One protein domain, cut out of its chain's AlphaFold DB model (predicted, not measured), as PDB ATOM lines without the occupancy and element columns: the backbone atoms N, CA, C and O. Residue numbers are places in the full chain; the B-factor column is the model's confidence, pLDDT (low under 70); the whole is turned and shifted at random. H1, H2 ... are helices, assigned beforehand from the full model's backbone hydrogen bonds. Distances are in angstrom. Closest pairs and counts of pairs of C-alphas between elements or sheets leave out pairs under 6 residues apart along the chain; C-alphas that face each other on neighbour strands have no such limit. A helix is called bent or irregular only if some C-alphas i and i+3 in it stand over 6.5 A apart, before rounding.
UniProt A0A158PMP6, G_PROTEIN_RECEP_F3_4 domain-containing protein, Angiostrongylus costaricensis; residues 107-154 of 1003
ATOM      1  N   ASP A 107      17.018  39.531  -1.058       84.00
ATOM      2  CA  ASP A 107      17.577  38.362  -1.742       84.00
ATOM      3  C   ASP A 107      18.722  37.761  -0.932       84.00
ATOM      4  O   ASP A 107      18.742  36.543  -0.718       84.00
ATOM      5  N   PHE A 108      19.587  38.595  -0.338       84.19
ATOM      6  CA  PHE A 108      20.551  38.113   0.660       84.19
ATOM      7  C   PHE A 108      19.856  37.426   1.845       84.19
ATOM      8  O   PHE A 108      20.284  36.351   2.266       84.19
ATOM      9  N   ARG A 109      18.761  37.993   2.374       85.44
ATOM     10  CA  ARG A 109      17.961  37.362   3.442       85.44
ATOM     11  C   ARG A 109      17.461  35.984   3.011       85.44
ATOM     12  O   ARG A 109      17.587  35.017   3.761       85.44
ATOM     13  N   ASP A 110      16.889  35.875   1.817       85.38
ATOM     14  CA  ASP A 110      16.339  34.615   1.313       85.38
ATOM     15  C   ASP A 110      17.410  33.578   0.948       85.38
ATOM     16  O   ASP A 110      17.155  32.371   1.055       85.38
ATOM     17  N   TYR A 111      18.602  34.024   0.555       86.12
ATOM     18  CA  TYR A 111      19.796  33.195   0.423       86.12
ATOM     19  C   TYR A 111      20.282  32.707   1.793       86.12
ATOM     20  O   TYR A 111      20.384  31.499   2.008       86.12
ATOM     21  N   PHE A 112      20.490  33.613   2.753       86.00
ATOM     22  CA  PHE A 112      20.948  33.296   4.106       86.00
ATOM     23  C   PHE A 112      20.022  32.293   4.799       86.00
ATOM     24  O   PHE A 112      20.491  31.270   5.289       86.00
ATOM     25  N   LEU A 113      18.704  32.518   4.781       86.62
ATOM     26  CA  LEU A 113      17.740  31.599   5.398       86.62
ATOM     27  C   LEU A 113      17.704  30.224   4.705       86.62
ATOM     28  O   LEU A 113      17.492  29.208   5.367       86.62
ATOM     29  N   ARG A 114      17.963  30.164   3.391       86.94
ATOM     30  CA  ARG A 114      18.095  28.903   2.637       86.94
ATOM     31  C   ARG A 114      19.373  28.152   3.020       86.94
ATOM     32  O   ARG A 114      19.316  26.949   3.266       86.94
ATOM     33  N   VAL A 115      20.507  28.850   3.103       86.38
ATOM     34  CA  VAL A 115      21.796  28.278   3.525       86.38
ATOM     35  C   VAL A 115      21.729  27.798   4.972       86.38
ATOM     36  O   VAL A 115      22.160  26.678   5.247       86.38
ATOM     37  N   LEU A 116      21.138  28.600   5.864       85.75
ATOM     38  CA  LEU A 116      20.942  28.280   7.275       85.75
ATOM     39  C   LEU A 116      20.101  27.007   7.424       85.75
ATOM     40  O   LEU A 116      20.586  26.036   8.001       85.75
ATOM     41  N   ARG A 117      18.899  26.955   6.829       83.88
ATOM     42  CA  ARG A 117      18.021  25.770   6.892       83.88
ATOM     43  C   ARG A 117      18.693  24.507   6.345       83.88
ATOM     44  O   ARG A 117      18.565  23.449   6.947       83.88
ATOM     45  N   ASN A 118      19.415  24.608   5.231       84.19
ATOM     46  CA  ASN A 118      19.988  23.432   4.570       84.19
ATOM     47  C   ASN A 118      21.287  22.924   5.219       84.19
ATOM     48  O   ASN A 118      21.689  21.791   4.954       84.19
ATOM     49  N   ASN A 119      21.976  23.750   6.017       84.62
ATOM     50  CA  ASN A 119      23.322  23.435   6.504       84.62
ATOM     51  C   ASN A 119      23.538  23.623   8.011       84.62
ATOM     52  O   ASN A 119      24.643  23.335   8.464       84.62
ATOM     53  N   TYR A 120      22.551  24.064   8.805       83.00
ATOM     54  CA  TYR A 120      22.780  24.303  10.239       83.00
ATOM     55  C   TYR A 120      23.329  23.072  10.969       83.00
ATOM     56  O   TYR A 120      24.326  23.186  11.667       83.00
ATOM     57  N   GLN A 121      22.796  21.883  10.681       77.50
ATOM     58  CA  GLN A 121      23.277  20.606  11.228       77.50
ATOM     59  C   GLN A 121      24.752  20.286  10.910       77.50
ATOM     60  O   GLN A 121      25.358  19.464  11.592       77.50
ATOM     61  N   LYS A 122      25.338  20.907   9.876       82.44
ATOM     62  CA  LYS A 122      26.723  20.675   9.428       82.44
ATOM     63  C   LYS A 122      27.726  21.677  10.005       82.44
ATOM     64  O   LYS A 122      28.923  21.414   9.960       82.44
ATOM     65  N   PHE A 123      27.265  22.816  10.528       83.94
ATOM     66  CA  PHE A 123      28.129  23.901  10.998       83.94
ATOM     67  C   PHE A 123      27.739  24.334  12.410       83.94
ATOM     68  O   PHE A 123      26.701  24.958  12.612       83.94
ATOM     69  N   GLN A 124      28.625  24.093  13.380       83.62
ATOM     70  CA  GLN A 124      28.398  24.384  14.803       83.62
ATOM     71  C   GLN A 124      27.933  25.828  15.082       83.62
ATOM     72  O   GLN A 124      27.095  26.041  15.955       83.62
ATOM     73  N   LEU A 125      28.431  26.810  14.318       85.50
ATOM     74  CA  LEU A 125      28.016  28.219  14.399       85.50
ATOM     75  C   LEU A 125      26.542  28.429  14.011       85.50
ATOM     76  O   LEU A 125      25.843  29.242  14.610       85.50
ATOM     77  N   PHE A 126      26.063  27.706  13.001       85.44
ATOM     78  CA  PHE A 126      24.667  27.763  12.586       85.44
ATOM     79  C   PHE A 126      23.772  26.974  13.548       85.44
ATOM     80  O   PHE A 126      22.677  27.445  13.842       85.44
ATOM     81  N   THR A 127      24.239  25.848  14.103       82.69
ATOM     82  CA  THR A 127      23.538  25.147  15.193       82.69
ATOM     83  C   THR A 127      23.297  26.078  16.380       82.69
ATOM     84  O   THR A 127      22.151  26.249  16.792       82.69
ATOM     85  N   SER A 128      24.345  26.735  16.894       83.94
ATOM     86  CA  SER A 128      24.218  27.623  18.057       83.94
ATOM     87  C   SER A 128      23.367  28.861  17.764       83.94
ATOM     88  O   SER A 128      22.539  29.236  18.594       83.94
ATOM     89  N   TYR A 129      23.486  29.453  16.568       83.50
ATOM     90  CA  TYR A 129      22.610  30.543  16.131       83.50
ATOM     91  C   TYR A 129      21.136  30.115  16.092       83.50
ATOM     92  O   TYR A 129      20.276  30.828  16.608       83.50
ATOM     93  N   VAL A 130      20.827  28.945  15.517       82.69
ATOM     94  CA  VAL A 130      19.442  28.454  15.426       82.69
ATOM     95  C   VAL A 130      18.868  28.173  16.817       82.69
ATOM     96  O   VAL A 130      17.768  28.639  17.116       82.69
ATOM     97  N   GLN A 131      19.635  27.509  17.686       82.56
ATOM     98  CA  GLN A 131      19.246  27.239  19.075       82.56
ATOM     99  C   GLN A 131      18.969  28.528  19.861       82.56
ATOM    100  O   GLN A 131      17.935  28.627  20.519       82.56
ATOM    101  N   GLN A 132      19.831  29.548  19.752       81.81
ATOM    102  CA  GLN A 132      19.676  30.815  20.482       81.81
ATOM    103  C   GLN A 132      18.549  31.710  19.940       81.81
ATOM    104  O   GLN A 132      17.804  32.297  20.721       81.81
ATOM    105  N   VAL A 133      18.415  31.852  18.616       79.94
ATOM    106  CA  VAL A 133      17.468  32.812  18.006       79.94
ATOM    107  C   VAL A 133      16.042  32.257  17.925       79.94
ATOM    108  O   VAL A 133      15.072  33.001  18.130       79.94
ATOM    109  N   TYR A 134      15.907  30.955  17.663       81.38
ATOM    110  CA  TYR A 134      14.616  30.269  17.542       81.38
ATOM    111  C   TYR A 134      14.249  29.435  18.781       81.38
ATOM    112  O   TYR A 134      13.178  28.835  18.794       81.38
ATOM    113  N   ASN A 135      15.080  29.475  19.832       73.50
ATOM    114  CA  ASN A 135      14.841  28.887  21.156       73.50
ATOM    115  C   ASN A 135      14.483  27.390  21.106       73.50
ATOM    116  O   ASN A 135      13.434  26.974  21.597       73.50
ATOM    117  N   CYS A 136      15.351  26.592  20.478       73.88
ATOM    118  CA  CYS A 136      15.178  25.146  20.337       73.88
ATOM    119  C   CYS A 136      16.320  24.369  21.014       73.88
ATOM    120  O   CYS A 136      17.467  24.817  21.018       73.88
ATOM    121  N   SER A 137      15.996  23.215  21.604       64.38
ATOM    122  CA  SER A 137      16.894  22.441  22.478       64.38
ATOM    123  C   SER A 137      17.421  21.133  21.877       64.38
ATOM    124  O   SER A 137      18.457  20.650  22.326       64.38
ATOM    125  N   ASP A 138      16.745  20.568  20.874       59.94
ATOM    126  CA  ASP A 138      17.088  19.267  20.283       59.94
ATOM    127  C   ASP A 138      17.972  19.371  19.030       59.94
ATOM    128  O   ASP A 138      18.091  20.415  18.389       59.94
ATOM    129  N   THR A 139      18.581  18.246  18.643       59.44
ATOM    130  CA  THR A 139      19.447  18.133  17.455       59.44
ATOM    131  C   THR A 139      18.700  18.299  16.123       59.44
ATOM    132  O   THR A 139      19.319  18.662  15.122       59.44
ATOM    133  N   ASN A 140      17.377  18.106  16.111       61.31
ATOM    134  CA  ASN A 140      16.494  18.331  14.963       61.31
ATOM    135  C   ASN A 140      15.473  19.445  15.253       61.31
ATOM    136  O   ASN A 140      14.292  19.183  15.475       61.31
ATOM    137  N   CYS A 141      15.904  20.707  15.201       67.38
ATOM    138  CA  CYS A 141      14.963  21.827  15.131       67.38
ATOM    139  C   CYS A 141      14.345  21.900  13.720       67.38
ATOM    140  O   CYS A 141      14.977  22.458  12.824       67.38
ATOM    141  N   ASP A 142      13.148  21.345  13.498       68.00
ATOM    142  CA  ASP A 142      12.412  21.556  12.239       68.00
ATOM    143  C   ASP A 142      11.732  22.932  12.264       68.00
ATOM    144  O   ASP A 142      10.666  23.130  12.845       68.00
ATOM    145  N   VAL A 143      12.426  23.922  11.702       69.25
ATOM    146  CA  VAL A 143      12.017  25.327  11.727       69.25
ATOM    147  C   VAL A 143      11.584  25.738  10.321       69.25
ATOM    148  O   VAL A 143      12.405  25.812   9.401       69.25
ATOM    149  N   ASP A 144      10.291  26.014  10.141       75.62
ATOM    150  CA  ASP A 144       9.742  26.385   8.834       75.62
ATOM    151  C   ASP A 144      10.308  27.718   8.296       75.62
ATOM    152  O   ASP A 144      10.634  28.645   9.043       75.62
ATOM    153  N   LYS A 145      10.377  27.842   6.964       73.25
ATOM    154  CA  LYS A 145      10.892  29.024   6.262       73.25
ATOM    155  C   LYS A 145      10.063  30.286   6.542       73.25
ATOM    156  O   LYS A 145      10.645  31.371   6.583       73.25
ATOM    157  N   GLN A 146       8.741  30.196   6.722       76.69
ATOM    158  CA  GLN A 146       7.917  31.364   7.062       76.69
ATOM    159  C   GLN A 146       8.177  31.820   8.500       76.69
ATOM    160  O   GLN A 146       8.392  33.010   8.724       76.69
ATOM    161  N   TYR A 147       8.266  30.884   9.448       78.44
ATOM    162  CA  TYR A 147       8.613  31.184  10.841       78.44
ATOM    163  C   TYR A 147      10.036  31.762  10.972       78.44
ATOM    164  O   TYR A 147      10.235  32.777  11.643       78.44
ATOM    165  N   MET A 148      11.014  31.208  10.237       77.12
ATOM    166  CA  MET A 148      12.352  31.801  10.121       77.12
ATOM    167  C   MET A 148      12.300  33.239   9.584       77.12
ATOM    168  O   MET A 148      12.909  34.133  10.167       77.12
ATOM    169  N   ARG A 149      11.553  33.491   8.499       79.44
ATOM    170  CA  ARG A 149      11.413  34.838   7.911       79.44
ATOM    171  C   ARG A 149      10.766  35.843   8.865       79.44
ATOM    172  O   ARG A 149      11.231  36.975   8.913       79.44
ATOM    173  N   GLN A 150       9.736  35.451   9.619       76.69
ATOM    174  CA  GLN A 150       9.044  36.338  10.570       76.69
ATOM    175  C   GLN A 150       9.936  36.785  11.734       76.69
ATOM    176  O   GLN A 150       9.775  37.892  12.244       76.69
ATOM    177  N   ARG A 151      10.868  35.928  12.171       76.56
ATOM    178  CA  ARG A 151      11.742  36.207  13.321       76.56
ATOM    179  C   ARG A 151      13.158  36.650  12.933       76.56
ATOM    180  O   ARG A 151      13.893  37.145  13.788       76.56
ATOM    181  N   HIS A 152      13.528  36.546  11.657       77.44
ATOM    182  CA  HIS A 152      14.769  37.102  11.133       77.44
ATOM    183  C   HIS A 152      14.790  38.630  11.266       77.44
ATOM    184  O   HIS A 152      13.933  39.331  10.733       77.44
ATOM    185  N   ARG A 153      15.824  39.152  11.933       71.12
ATOM    186  CA  ARG A 153      16.131  40.585  11.993       71.12
ATOM    187  C   ARG A 153      17.469  40.816  11.280       71.12
ATOM    188  O   ARG A 153      18.454  40.200  11.700       71.12
ATOM    189  N   PRO A 154      17.532  41.651  10.227       68.31
ATOM    190  CA  PRO A 154      18.785  41.914   9.529       68.31
ATOM    191  C   PRO A 154      19.773  42.620  10.465       68.31
ATOM    192  O   PRO A 154      19.405  43.501  11.243       68.31
TER     193      PRO A 154
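This is residues 107 to 154 of the 1003 residues of the protein "G_PROTEIN_RECEP_F3_4 domain-containing protein" of Angiostrongylus costaricensis (UniProt A0A158PMP6). A long helix, H1, and a second helix, H2, meet near their ends in an L-shaped corner, and the loop of residues 135 to 144 then folds back so that the short helix H3 sits crosswise beside the middle of H1. H1 runs along the longest axis, and H2 and H3 stand at steep angles to it, so the three helices are not side by side. The printed part has 48 residues with three named helices, in the order H1, H2, H3 along the chain, and no named strand; the class is all helix. It is compact, with a radius of gyration of the C-alphas of 9.9 A, and only just elongated, with spans of 28 by 18 by 16 A.

H1, residues 107 to 122, has a kink of 35 degrees near residue 116. It is also irregular, with C-alphas 118 and 121 7.9 A apart, and its line is a rough one. H2, residues 124 to 134, follows after a tight link of one residue. H1 and H2 touch only at the corner by their link, H1 with residues 116 to 121 alone; the closest C-alphas are those of Tyr 120 and Phe 126, 4.6 A apart. Their lines stand at a steep tilt of 66 degrees, opposite ways. H3, residues 145 to 151, touches H1, which meets it with residues 113 to 117 alone; the closest C-alphas are those of Leu 113 and Met 148, 7.2 A apart. Their lines stand at 72 degrees, only just about perpendicular. H2 and H3 are close but not clearly touching, with the C-alphas of Tyr 134 and Arg 151 closest at 7.8 A. They stand at a steep tilt of 67 degrees, the same way. In H2 and H3 every O i to N i+4 pair is within hydrogen-bond range; in H1, 10 of 12 are.

H1 begins at C-alpha 107, at (17.577, 38.362, -1.742), and measures 22.8 A from first to last C-alpha. H2 measures 15.2 A, from C-alpha 124 at (28.398, 24.384, 14.803) to C-alpha 134. H3 measures 10.1 A and ends at C-alpha 151, at (11.742, 36.207, 13.321).

The two C-alphas farthest apart are those of Asp 107 and Asp 138, at 29.2 A, while the first and last printed C-alphas, of Asp 107 and Pro 154, are 11.9 A apart. The printed part has no cut. The link from H2 to H3 has 10 residues and is short, not tight. The mean pLDDT of the printed part is 78.7; residues 137 to 143 and residue 154 are under 70.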